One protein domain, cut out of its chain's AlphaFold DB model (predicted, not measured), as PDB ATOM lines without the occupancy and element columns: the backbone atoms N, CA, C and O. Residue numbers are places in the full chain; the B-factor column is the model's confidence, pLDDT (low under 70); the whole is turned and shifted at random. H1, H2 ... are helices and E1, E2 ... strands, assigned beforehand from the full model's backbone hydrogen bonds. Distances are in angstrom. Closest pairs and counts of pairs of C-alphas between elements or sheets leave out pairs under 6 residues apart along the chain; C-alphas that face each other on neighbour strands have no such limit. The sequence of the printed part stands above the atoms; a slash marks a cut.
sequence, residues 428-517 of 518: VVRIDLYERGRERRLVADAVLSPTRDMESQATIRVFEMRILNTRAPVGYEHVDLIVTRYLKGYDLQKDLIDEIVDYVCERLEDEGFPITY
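What this domain is: This is residues 428 to 517 of the 518 residues of an uncharacterized protein of Thorarchaeota archaeon (strain OWC) (UniProt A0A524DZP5). A strongly twisted wall of three strands has one bare face and two helices over the other: H2 crosses E1 and E2, and H1 covers E3. The 90 printed residues include E1, E2, E3, H1, H2, in that order; the class is mixed. The sheet E1 - E2 - E3 is a meander, each strand antiparallel to the one before. It is compact, radius of gyration of the C-alphas 13.1 A, spanning 39 by 27 by 23 A.

How they stand to each other: Look at hairpin E1, residues 428 to 436, and E2, 441 to 449: N 432 and O 445 are 2.9 A apart. E3, 458 to 466, forms a hairpin with E2; N 442 and O 465 are 2.8 A apart. H2, 494 to 510, and H1, 476 to 487, are on the same face and touch at a steep tilt of 57 degrees; their closest C-alphas, Asp 480 and Val 501, are 5.6 A apart. In both, every O i to N i+4 pair is within hydrogen-bond range.

Where its parts are: Find C-alpha 428 at (11.206, 41.756, 11.501); E1 runs 22.1 A, E2 26.1 A, E3 24.6 A, H1 16.3 A. H2 runs 24.5 A to C-alpha 510 at (1.401, 52.692, 21.411).

The domain as a whole: The printed part has no cut and no long link. Confidence is under 70 at residues 437 to 439, 451 to 455, 467 to 472 and 488 to 489.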
ATOM      1  N   VAL A 428      11.888  41.547  10.216       84.12
ATOM      2  CA  VAL A 428      11.206  41.756  11.501       84.12
ATOM      3  C   VAL A 428       9.797  41.166  11.426       84.12
ATOM      4  O   VAL A 428       8.984  41.554  10.594       84.12
ATOM      5  N   VAL A 429       9.488  40.208  12.301       83.19
ATOM      6  CA  VAL A 429       8.140  39.629  12.420       83.19
ATOM      7  C   VAL A 429       7.288  40.462  13.374       83.19
ATOM      8  O   VAL A 429       6.122  40.732  13.089       83.19
ATOM      9  N   ARG A 430       7.859  40.833  14.528       84.50
ATOM     10  CA  ARG A 430       7.249  41.727  15.523       84.50
ATOM     11  C   ARG A 430       8.273  42.205  16.554       84.50
ATOM     12  O   ARG A 430       9.294  41.550  16.755       84.50
ATOM     13  N   ILE A 431       7.922  43.273  17.264       89.31
ATOM     14  CA  ILE A 431       8.592  43.737  18.484       89.31
ATOM     15  C   ILE A 431       7.640  43.531  19.667       89.31
ATOM     16  O   ILE A 431       6.531  44.067  19.664       89.31
ATOM     17  N   ASP A 432       8.071  42.761  20.663       87.62
ATOM     18  CA  ASP A 432       7.348  42.559  21.918       87.62
ATOM     19  C   ASP A 432       7.900  43.524  22.978       87.62
ATOM     20  O   ASP A 432       9.062  43.415  23.373       87.62
ATOM     21  N   LEU A 433       7.069  44.460  23.447       87.50
ATOM     22  CA  LEU A 433       7.416  45.455  24.466       87.50
ATOM     23  C   LEU A 433       6.776  45.071  25.809       87.50
ATOM     24  O   LEU A 433       5.573  44.822  25.879       87.50
ATOM     25  N   TYR A 434       7.564  44.993  26.882       85.81
ATOM     26  CA  TYR A 434       7.057  44.614  28.204       85.81
ATOM     27  C   TYR A 434       7.868  45.213  29.355       85.81
ATOM     28  O   TYR A 434       9.056  45.513  29.238       85.81
ATOM     29  N   GLU A 435       7.227  45.359  30.518       81.44
ATOM     30  CA  GLU A 435       7.907  45.788  31.740       81.44
ATOM     31  C   GLU A 435       8.585  44.605  32.455       81.44
ATOM     32  O   GLU A 435       7.968  43.567  32.716       81.44
ATOM     33  N   ARG A 436       9.857  44.768  32.839       77.19
ATOM     34  CA  ARG A 436      10.651  43.757  33.547       77.19
ATOM     35  C   ARG A 436      11.075  44.230  34.943       77.19
ATOM     36  O   ARG A 436      11.756  45.239  35.113       77.19
ATOM     37  N   GLY A 437      10.761  43.409  35.949       64.31
ATOM     38  CA  GLY A 437      11.325  43.491  37.304       64.31
ATOM     39  C   GLY A 437      10.718  44.554  38.232       64.31
ATOM     40  O   GLY A 437       9.786  45.272  37.885       64.31
ATOM     41  N   ARG A 438      11.257  44.645  39.462       53.38
ATOM     42  CA  ARG A 438      10.842  45.629  40.491       53.38
ATOM     43  C   ARG A 438      11.334  47.056  40.217       53.38
ATOM     44  O   ARG A 438      10.829  47.989  40.830       53.38
ATOM     45  N   GLU A 439      12.295  47.221  39.309       53.66
ATOM     46  CA  GLU A 439      12.902  48.511  38.947       53.66
ATOM     47  C   GLU A 439      12.181  49.243  37.801       53.66
ATOM     48  O   GLU A 439      12.671  50.284  37.371       53.66
ATOM     49  N   ARG A 440      11.036  48.724  37.320       72.50
ATOM     50  CA  ARG A 440      10.247  49.277  36.199       72.50
ATOM     51  C   ARG A 440      11.117  49.571  34.973       72.50
ATOM     52  O   ARG A 440      11.302  50.723  34.588       72.50
ATOM     53  N   ARG A 441      11.694  48.527  34.381       79.62
ATOM     54  CA  ARG A 441      12.413  48.646  33.105       79.62
ATOM     55  C   ARG A 441      11.496  48.278  31.959       79.62
ATOM     56  O   ARG A 441      10.797  47.275  32.066       79.62
ATOM     57  N   LEU A 442      11.515  49.061  30.893       83.38
ATOM     58  CA  LEU A 442      10.831  48.742  29.651       83.38
ATOM     59  C   LEU A 442      11.809  47.997  28.747       83.38
ATOM     60  O   LEU A 442      12.925  48.469  28.543       83.38
ATOM     61  N   VAL A 443      11.412  46.829  28.256       87.12
ATOM     62  CA  VAL A 443      12.245  45.943  27.439       87.12
ATOM     63  C   VAL A 443      11.531  45.686  26.123       87.12
ATOM     64  O   VAL A 443      10.351  45.339  26.153       87.12
ATOM     65  N   ALA A 444      12.241  45.822  25.001       89.00
ATOM     66  CA  ALA A 444      11.753  45.386  23.697       89.00
ATOM     67  C   ALA A 444      12.605  44.229  23.164       89.00
ATOM     68  O   ALA A 444      13.832  44.336  23.053       89.00
ATOM     69  N   ASP A 445      11.931  43.136  22.812       90.12
ATOM     70  CA  ASP A 445      12.530  41.981  22.157       90.12
ATOM     71  C   ASP A 445      12.001  41.885  20.714       90.12
ATOM     72  O   ASP A 445      10.791  41.860  20.478       90.12
ATOM     73  N   ALA A 446      12.908  41.832  19.737       88.94
ATOM     74  CA  ALA A 446      12.588  41.642  18.329       88.94
ATOM     75  C   ALA A 446      12.525  40.158  17.975       88.94
ATOM     76  O   ALA A 446      13.440  39.392  18.283       88.94
ATOM     77  N   VAL A 447      11.460  39.758  17.284       87.62
ATOM     78  CA  VAL A 447      11.323  38.428  16.685       87.62
ATOM     79  C   VAL A 447      11.691  38.527  15.209       87.62
ATOM     80  O   VAL A 447      11.000  39.198  14.444       87.62
ATOM     81  N   LEU A 448      12.768  37.855  14.812       87.69
ATOM     82  CA  LEU A 448      13.324  37.864  13.460       87.69
ATOM     83  C   LEU A 448      13.127  36.512  12.766       87.69
ATOM     84  O   LEU A 448      13.169  35.472  13.426       87.69
ATOM     85  N   SER A 449      12.942  36.520  11.442       82.88
ATOM     86  CA  SER A 449      12.783  35.306  10.621       82.88
ATOM     87  C   SER A 449      13.449  35.450   9.241       82.88
ATOM     88  O   SER A 449      13.285  36.497   8.607       82.88
ATOM     89  N   PRO A 450      14.152  34.418   8.729       79.19
ATOM     90  CA  PRO A 450      14.762  34.426   7.398       79.19
ATOM     91  C   PRO A 450      13.747  34.131   6.280       79.19
ATOM     92  O   PRO A 450      13.976  34.433   5.114       79.19
ATOM     93  N   THR A 451      12.595  33.548   6.619       69.38
ATOM     94  CA  THR A 451      11.492  33.274   5.689       69.38
ATOM     95  C   THR A 451      10.235  34.011   6.134       69.38
ATOM     96  O   THR A 451       9.966  34.136   7.329       69.38
ATOM     97  N   ARG A 452       9.415  34.471   5.178       59.16
ATOM     98  CA  ARG A 452       8.070  35.002   5.488       59.16
ATOM     99  C   ARG A 452       7.150  33.940   6.103       59.16
ATOM    100  O   ARG A 452       6.213  34.284   6.817       59.16
ATOM    101  N   ASP A 453       7.450  32.666   5.858       58.22
ATOM    102  CA  ASP A 453       6.821  31.538   6.531       58.22
ATOM    103  C   ASP A 453       7.519  31.315   7.881       58.22
ATOM    104  O   ASP A 453       8.725  31.083   7.939       58.22
ATOM    105  N   MET A 454       6.763  31.449   8.973       59.97
ATOM    106  CA  MET A 454       7.213  31.571  10.372       59.97
ATOM    107  C   MET A 454       7.896  30.321  10.986       59.97
ATOM    108  O   MET A 454       7.825  30.115  12.195       59.97
ATOM    109  N   GLU A 455       8.523  29.451  10.193       61.03
ATOM    110  CA  GLU A 455       9.048  28.161  10.668       61.03
ATOM    111  C   GLU A 455      10.394  28.269  11.409       61.03
ATOM    112  O   GLU A 455      10.715  27.394  12.211       61.03
ATOM    113  N   SER A 456      11.173  29.337  11.189       73.06
ATOM    114  CA  SER A 456      12.454  29.587  11.873       73.06
ATOM    115  C   SER A 456      12.496  31.000  12.451       73.06
ATOM    116  O   SER A 456      12.671  31.958  11.712       73.06
ATOM    117  N   GLN A 457      12.335  31.141  13.770       83.00
ATOM    118  CA  GLN A 457      12.334  32.443  14.446       83.00
ATOM    119  C   GLN A 457      13.445  32.539  15.491       83.00
ATOM    120  O   GLN A 457      13.697  31.583  16.227       83.00
ATOM    121  N   ALA A 458      14.060  33.716  15.589       82.00
ATOM    122  CA  ALA A 458      14.963  34.083  16.674       82.00
ATOM    123  C   ALA A 458      14.396  35.291  17.419       82.00
ATOM    124  O   ALA A 458      13.948  36.251  16.797       82.00
ATOM    125  N   THR A 459      14.422  35.250  18.749       86.06
ATOM    126  CA  THR A 459      14.069  36.398  19.586       86.06
ATOM    127  C   THR A 459      15.342  36.997  20.151       86.06
ATOM    128  O   THR A 459      16.083  36.312  20.859       86.06
ATOM    129  N   ILE A 460      15.589  38.265  19.847       86.81
ATOM    130  CA  ILE A 460      16.742  39.010  20.343       86.81
ATOM    131  C   ILE A 460      16.272  40.251  21.079       86.81
ATOM    132  O   ILE A 460      15.308  40.897  20.681       86.81
ATOM    133  N   ARG A 461      16.962  40.605  22.158       86.75
ATOM    134  CA  ARG A 461      16.703  41.880  22.816       86.75
ATOM    135  C   ARG A 461      17.270  43.003  21.971       86.75
ATOM    136  O   ARG A 461      18.437  42.938  21.597       86.75
ATOM    137  N   VAL A 462      16.456  44.021  21.732       89.19
ATOM    138  CA  VAL A 462      16.842  45.196  20.942       89.19
ATOM    139  C   VAL A 462      16.766  46.484  21.745       89.19
ATOM    140  O   VAL A 462      17.293  47.499  21.321       89.19
ATOM    141  N   PHE A 463      16.132  46.463  22.918       89.25
ATOM    142  CA  PHE A 463      15.927  47.676  23.693       89.25
ATOM    143  C   PHE A 463      15.739  47.383  25.178       89.25
ATOM    144  O   PHE A 463      15.008  46.463  25.555       89.25
ATOM    145  N   GLU A 464      16.346  48.198  26.037       86.31
ATOM    146  CA  GLU A 464      16.031  48.232  27.465       86.31
ATOM    147  C   GLU A 464      16.250  49.644  28.009       86.31
ATOM    148  O   GLU A 464      17.339  50.195  27.872       86.31
ATOM    149  N   MET A 465      15.239  50.211  28.669       79.88
ATOM    150  CA  MET A 465      15.345  51.504  29.346       79.88
ATOM    151  C   MET A 465      14.736  51.467  30.746       79.88
ATOM    152  O   MET A 465      13.819  50.695  31.037       79.88
ATOM    153  N   ARG A 466      15.212  52.340  31.635       74.69
ATOM    154  CA  ARG A 466      14.644  52.497  32.978       74.69
ATOM    155  C   ARG A 466      13.532  53.545  32.968       74.69
ATOM    156  O   ARG A 466      13.758  54.686  32.579       74.69
ATOM    157  N   ILE A 467      12.353  53.198  33.483       68.69
ATOM    158  CA  ILE A 467      11.225  54.130  33.593       68.69
ATOM    159  C   ILE A 467      11.425  54.989  34.851       68.69
ATOM    160  O   ILE A 467      11.023  54.619  35.954       68.69
ATOM    161  N   LEU A 468      12.079  56.145  34.693       58.16
ATOM    162  CA  LEU A 468      12.312  57.107  35.783       58.16
ATOM    163  C   LEU A 468      11.056  57.935  36.120       58.16
ATOM    164  O   LEU A 468      10.868  58.317  37.272       58.16
ATOM    165  N   ASN A 469      10.181  58.166  35.136       53.81
ATOM    166  CA  ASN A 469       8.858  58.783  35.265       53.81
ATOM    167  C   ASN A 469       7.899  58.125  34.263       53.81
ATOM    168  O   ASN A 469       8.303  57.778  33.156       53.81
ATOM    169  N   THR A 470       6.622  57.971  34.611       55.19
ATOM    170  CA  THR A 470       5.620  57.463  33.662       55.19
ATOM    171  C   THR A 470       5.449  58.445  32.497       55.19
ATOM    172  O   THR A 470       4.983  59.560  32.734       55.19
ATOM    173  N   ARG A 471       5.758  58.004  31.264       62.28
ATOM    174  CA  ARG A 471       5.418  58.665  29.982       62.28
ATOM    175  C   ARG A 471       6.166  59.962  29.644       62.28
ATOM    176  O   ARG A 471       5.593  60.871  29.047       62.28
ATOM    177  N   ALA A 472       7.434  60.076  30.038       67.12
ATOM    178  CA  ALA A 472       8.291  61.142  29.512       67.12
ATOM    179  C   ALA A 472       8.568  60.917  28.008       67.12
ATOM    180  O   ALA A 472       8.654  59.754  27.606       67.12
ATOM    181  N   PRO A 473       8.707  61.984  27.195       76.00
ATOM    182  CA  PRO A 473       9.107  61.844  25.799       76.00
ATOM    183  C   PRO A 473      10.494  61.199  25.670       76.00
ATOM    184  O   PRO A 473      11.366  61.461  26.502       76.00
ATOM    185  N   VAL A 474      10.692  60.382  24.637       80.81
ATOM    186  CA  VAL A 474      11.956  59.696  24.331       80.81
ATOM    187  C   VAL A 474      12.478  60.203  22.986       80.81
ATOM    188  O   VAL A 474      11.732  60.249  22.014       80.81
ATOM    189  N   GLY A 475      13.749  60.595  22.911       83.75
ATOM    190  CA  GLY A 475      14.349  61.048  21.653       83.75
ATOM    191  C   GLY A 475      14.566  59.908  20.663       83.75
ATOM    192  O   GLY A 475      15.054  58.853  21.064       83.75
ATOM    193  N   TYR A 476      14.264  60.126  19.381       86.19
ATOM    194  CA  TYR A 476      14.527  59.163  18.307       86.19
ATOM    195  C   TYR A 476      16.007  58.768  18.270       86.19
ATOM    196  O   TYR A 476      16.316  57.583  18.272       86.19
ATOM    197  N   GLU A 477      16.922  59.741  18.359       80.75
ATOM    198  CA  GLU A 477      18.369  59.475  18.412       80.75
ATOM    199  C   GLU A 477      18.755  58.578  19.596       80.75
ATOM    200  O   GLU A 477      19.664  57.758  19.499       80.75
ATOM    201  N   HIS A 478      18.039  58.691  20.719       80.44
ATOM    202  CA  HIS A 478      18.255  57.831  21.877       80.44
ATOM    203  C   HIS A 478      17.749  56.403  21.627       80.44
ATOM    204  O   HIS A 478      18.404  55.447  22.039       80.44
ATOM    205  N   VAL A 479      16.612  56.241  20.936       81.81
ATOM    206  CA  VAL A 479      16.104  54.918  20.539       81.81
ATOM    207  C   VAL A 479      17.026  54.260  19.515       81.81
ATOM    208  O   VAL A 479      17.426  53.118  19.735       81.81
ATOM    209  N   ASP A 480      17.418  54.983  18.464       83.25
ATOM    210  CA  ASP A 480      18.365  54.526  17.440       83.25
ATOM    211  C   ASP A 480      19.686  54.066  18.063       83.25
ATOM    212  O   ASP A 480      20.133  52.938  17.850       83.25
ATOM    213  N   LEU A 481      20.265  54.893  18.940       82.31
ATOM    214  CA  LEU A 481      21.504  54.567  19.639       82.31
ATOM    215  C   LEU A 481      21.380  53.269  20.454       82.31
ATOM    216  O   LEU A 481      22.277  52.426  20.404       82.31
ATOM    217  N   ILE A 482      20.285  53.088  21.202       80.62
ATOM    218  CA  ILE A 482      20.072  51.884  22.019       80.62
ATOM    219  C   ILE A 482      19.878  50.655  21.129       80.62
ATOM    220  O   ILE A 482      20.523  49.632  21.364       80.62
ATOM    221  N   VAL A 483      19.020  50.738  20.113       84.25
ATOM    222  CA  VAL A 483      18.723  49.615  19.214       84.25
ATOM    223  C   VAL A 483      19.963  49.199  18.437       84.25
ATOM    224  O   VAL A 483      20.357  48.032  18.489       84.25
ATOM    225  N   THR A 484      20.644  50.152  17.805       82.75
ATOM    226  CA  THR A 484      21.904  49.912  17.099       82.75
ATOM    227  C   THR A 484      22.950  49.297  18.034       82.75
ATOM    228  O   THR A 484      23.675  48.385  17.634       82.75
ATOM    229  N   ARG A 485      22.993  49.705  19.312       76.00
ATOM    230  CA  ARG A 485      23.885  49.117  20.326       76.00
ATOM    231  C   ARG A 485      23.541  47.662  20.642       76.00
ATOM    232  O   ARG A 485      24.441  46.825  20.624       76.00
ATOM    233  N   TYR A 486      22.274  47.342  20.903       81.06
ATOM    234  CA  TYR A 486      21.842  45.959  21.152       81.06
ATOM    235  C   TYR A 486      22.082  45.048  19.941       81.06
ATOM    236  O   TYR A 486      22.289  43.844  20.105       81.06
ATOM    237  N   LEU A 487      22.089  45.625  18.735       82.25
ATOM    238  CA  LEU A 487      22.274  44.899  17.485       82.25
ATOM    239  C   LEU A 487      23.728  44.824  16.988       82.25
ATOM    240  O   LEU A 487      24.016  44.032  16.094       82.25
ATOM    241  N   LYS A 488      24.665  45.575  17.588       69.88
ATOM    242  CA  LYS A 488      26.072  45.718  17.148       69.88
ATOM    243  C   LYS A 488      26.851  44.393  17.079       69.88
ATOM    244  O   LYS A 488      27.799  44.278  16.302       69.88
ATOM    245  N   GLY A 489      26.431  43.392  17.855       67.81
ATOM    246  CA  GLY A 489      26.997  42.039  17.871       67.81
ATOM    247  C   GLY A 489      26.381  41.068  16.862       67.81
ATOM    248  O   GLY A 489      26.796  39.916  16.835       67.81
ATOM    249  N   TYR A 490      25.416  41.490  16.042       75.50
ATOM    250  CA  TYR A 490      24.766  40.640  15.047       75.50
ATOM    251  C   TYR A 490      25.130  41.053  13.619       75.50
ATOM    252  O   TYR A 490      25.308  42.235  13.322       75.50
ATOM    253  N   ASP A 491      25.237  40.078  12.715       78.38
ATOM    254  CA  ASP A 491      25.456  40.347  11.289       78.38
ATOM    255  C   ASP A 491      24.132  40.697  10.586       78.38
ATOM    256  O   ASP A 491      23.563  39.897   9.847       78.38
ATOM    257  N   LEU A 492      23.594  41.880  10.897       81.69
ATOM    258  CA  LEU A 492      22.353  42.405  10.321       81.69
ATOM    259  C   LEU A 492      22.645  43.556   9.353       81.69
ATOM    260  O   LEU A 492      23.558  44.358   9.561       81.69
ATOM    261  N   GLN A 493      21.847  43.646   8.287       84.19
ATOM    262  CA  GLN A 493      21.912  44.762   7.347       84.19
ATOM    263  C   GLN A 493      21.415  46.051   8.006       84.19
ATOM    264  O   GLN A 493      20.505  46.020   8.832       84.19
ATOM    265  N   LYS A 494      21.989  47.192   7.612       82.88
ATOM    266  CA  LYS A 494      21.618  48.498   8.169       82.88
ATOM    267  C   LYS A 494      20.127  48.802   7.989       82.88
ATOM    268  O   LYS A 494      19.489  49.207   8.946       82.88
ATOM    269  N   ASP A 495      19.575  48.512   6.814       84.62
ATOM    270  CA  ASP A 495      18.158  48.749   6.515       84.62
ATOM    271  C   ASP A 495      17.226  47.996   7.487       84.62
ATOM    272  O   ASP A 495      16.173  48.504   7.857       84.62
ATOM    273  N   LEU A 496      17.642  46.813   7.959       85.69
ATOM    274  CA  LEU A 496      16.906  46.038   8.960       85.69
ATOM    275  C   LEU A 496      17.050  46.625  10.373       85.69
ATOM    276  O   LEU A 496      16.121  46.540  11.170       85.69
ATOM    277  N   ILE A 497      18.207  47.202  10.703       86.69
ATOM    278  CA  ILE A 497      18.414  47.902  11.979       86.69
ATOM    279  C   ILE A 497      17.514  49.138  12.027       86.69
ATOM    280  O   ILE A 497      16.781  49.297  13.000       86.69
ATOM    281  N   ASP A 498      17.511  49.936  10.960       88.31
ATOM    282  CA  ASP A 498      16.658  51.120  10.827       88.31
ATOM    283  C   ASP A 498      15.164  50.723  10.931       88.31
ATOM    284  O   ASP A 498      14.402  51.341  11.671       88.31
ATOM    285  N   GLU A 499      14.756  49.608  10.308       90.25
ATOM    286  CA  GLU A 499      13.396  49.062  10.443       90.25
ATOM    287  C   GLU A 499      13.058  48.664  11.898       90.25
ATOM    288  O   GLU A 499      11.956  48.927  12.382       90.25
ATOM    289  N   ILE A 500      13.994  48.055  12.636       90.88
ATOM    290  CA  ILE A 500      13.792  47.721  14.057       90.88
ATOM    291  C   ILE A 500      13.652  48.992  14.903       90.88
ATOM    292  O   ILE A 500      12.815  49.012  15.808       90.88
ATOM    293  N   VAL A 501      14.432  50.042  14.623       91.25
ATOM    294  CA  VAL A 501      14.320  51.343  15.309       91.25
ATOM    295  C   VAL A 501      12.914  51.911  15.139       91.25
ATOM    296  O   VAL A 501      12.274  52.255  16.137       91.25
ATOM    297  N   ASP A 502      12.407  51.930  13.906       91.38
ATOM    298  CA  ASP A 502      11.067  52.426  13.590       91.38
ATOM    299  C   ASP A 502       9.978  51.635  14.331       91.38
ATOM    300  O   ASP A 502       9.112  52.228  14.981       91.38
ATOM    301  N   TYR A 503      10.052  50.299  14.330       91.94
ATOM    302  CA  TYR A 503       9.084  49.473  15.060       91.94
ATOM    303  C   TYR A 503       9.170  49.639  16.581       91.94
ATOM    304  O   TYR A 503       8.150  49.551  17.268       91.94
ATOM    305  N   VAL A 504      10.363  49.858  17.143       89.56
ATOM    306  CA  VAL A 504      10.509  50.145  18.578       89.56
ATOM    307  C   VAL A 504       9.878  51.498  18.906       89.56
ATOM    308  O   VAL A 504       9.158  51.590  19.899       89.56
ATOM    309  N   CYS A 505      10.075  52.517  18.067       89.94
ATOM    310  CA  CYS A 505       9.433  53.823  18.224       89.94
ATOM    311  C   CYS A 505       7.904  53.705  18.186       89.94
ATOM    312  O   CYS A 505       7.246  54.155  19.123       89.94
ATOM    313  N   GLU A 506       7.343  53.020  17.184       91.31
ATOM    314  CA  GLU A 506       5.893  52.794  17.065       91.31
ATOM    315  C   GLU A 506       5.324  52.112  18.324       91.31
ATOM    316  O   GLU A 506       4.305  52.531  18.873       91.31
ATOM    317  N   ARG A 507       6.021  51.095  18.852       88.88
ATOM    318  CA  ARG A 507       5.584  50.388  20.066       88.88
ATOM    319  C   ARG A 507       5.677  51.235  21.328       88.88
ATOM    320  O   ARG A 507       4.843  51.085  22.220       88.88
ATOM    321  N   LEU A 508       6.675  52.107  21.424       85.81
ATOM    322  CA  LEU A 508       6.784  53.057  22.528       85.81
ATOM    323  C   LEU A 508       5.621  54.057  22.506       85.81
ATOM    324  O   LEU A 508       5.029  54.313  23.557       85.81
ATOM    325  N   GLU A 509       5.246  54.555  21.327       87.38
ATOM    326  CA  GLU A 509       4.101  55.456  21.167       87.38
ATOM    327  C   GLU A 509       2.773  54.771  21.515       87.38
ATOM    328  O   GLU A 509       1.976  55.350  22.261       87.38
ATOM    329  N   ASP A 510       2.569  53.524  21.070       86.81
ATOM    330  CA  ASP A 510       1.401  52.692  21.411       86.81
ATOM    331  C   ASP A 510       1.228  52.525  22.936       86.81
ATOM    332  O   ASP A 510       0.111  52.590  23.459       86.81
ATOM    333  N   GLU A 511       2.331  52.362  23.674       82.19
ATOM    334  CA  GLU A 511       2.343  52.245  25.145       82.19
ATOM    335  C   GLU A 511       2.323  53.612  25.871       82.19
ATOM    336  O   GLU A 511       2.295  53.698  27.108       82.19
ATOM    337  N   GLY A 512       2.266  54.713  25.115       81.25
ATOM    338  CA  GLY A 512       2.090  56.071  25.622       81.25
ATOM    339  C   GLY A 512       3.383  56.801  25.990       81.25
ATOM    340  O   GLY A 512       3.331  57.694  26.840       81.25
ATOM    341  N   PHE A 513       4.514  56.443  25.380       82.50
ATOM    342  CA  PHE A 513       5.786  57.171  25.435       82.50
ATOM    343  C   PHE A 513       5.977  57.967  24.130       82.50
ATOM    344  O   PHE A 513       6.313  57.371  23.113       82.50
ATOM    345  N   PRO A 514       5.755  59.297  24.122       84.44
ATOM    346  CA  PRO A 514       5.886  60.100  22.903       84.44
ATOM    347  C   PRO A 514       7.327  60.100  22.373       84.44
ATOM    348  O   PRO A 514       8.247  60.268  23.176       84.44
ATOM    349  N   ILE A 515       7.531  59.997  21.056       86.31
ATOM    350  CA  ILE A 515       8.865  60.112  20.445       86.31
ATOM    351  C   ILE A 515       9.121  61.544  19.960       86.31
ATOM    352  O   ILE A 515       8.253  62.181  19.363       86.31
ATOM    353  N   THR A 516      10.313  62.079  20.238       85.31
ATOM    354  CA  THR A 516      10.768  63.373  19.702       85.31
ATOM    355  C   THR A 516      11.802  63.152  18.606       85.31
ATOM    356  O   THR A 516      12.805  62.481  18.839       85.31
ATOM    357  N   TYR A 517      11.572  63.743  17.437       80.12
ATOM    358  CA  TYR A 517      12.408  63.596  16.235       80.12
ATOM    359  C   TYR A 517      13.334  64.805  15.990       80.12
ATOM    360  O   TYR A 517      13.821  64.976  14.873       80.12
TER     361      TYR A 517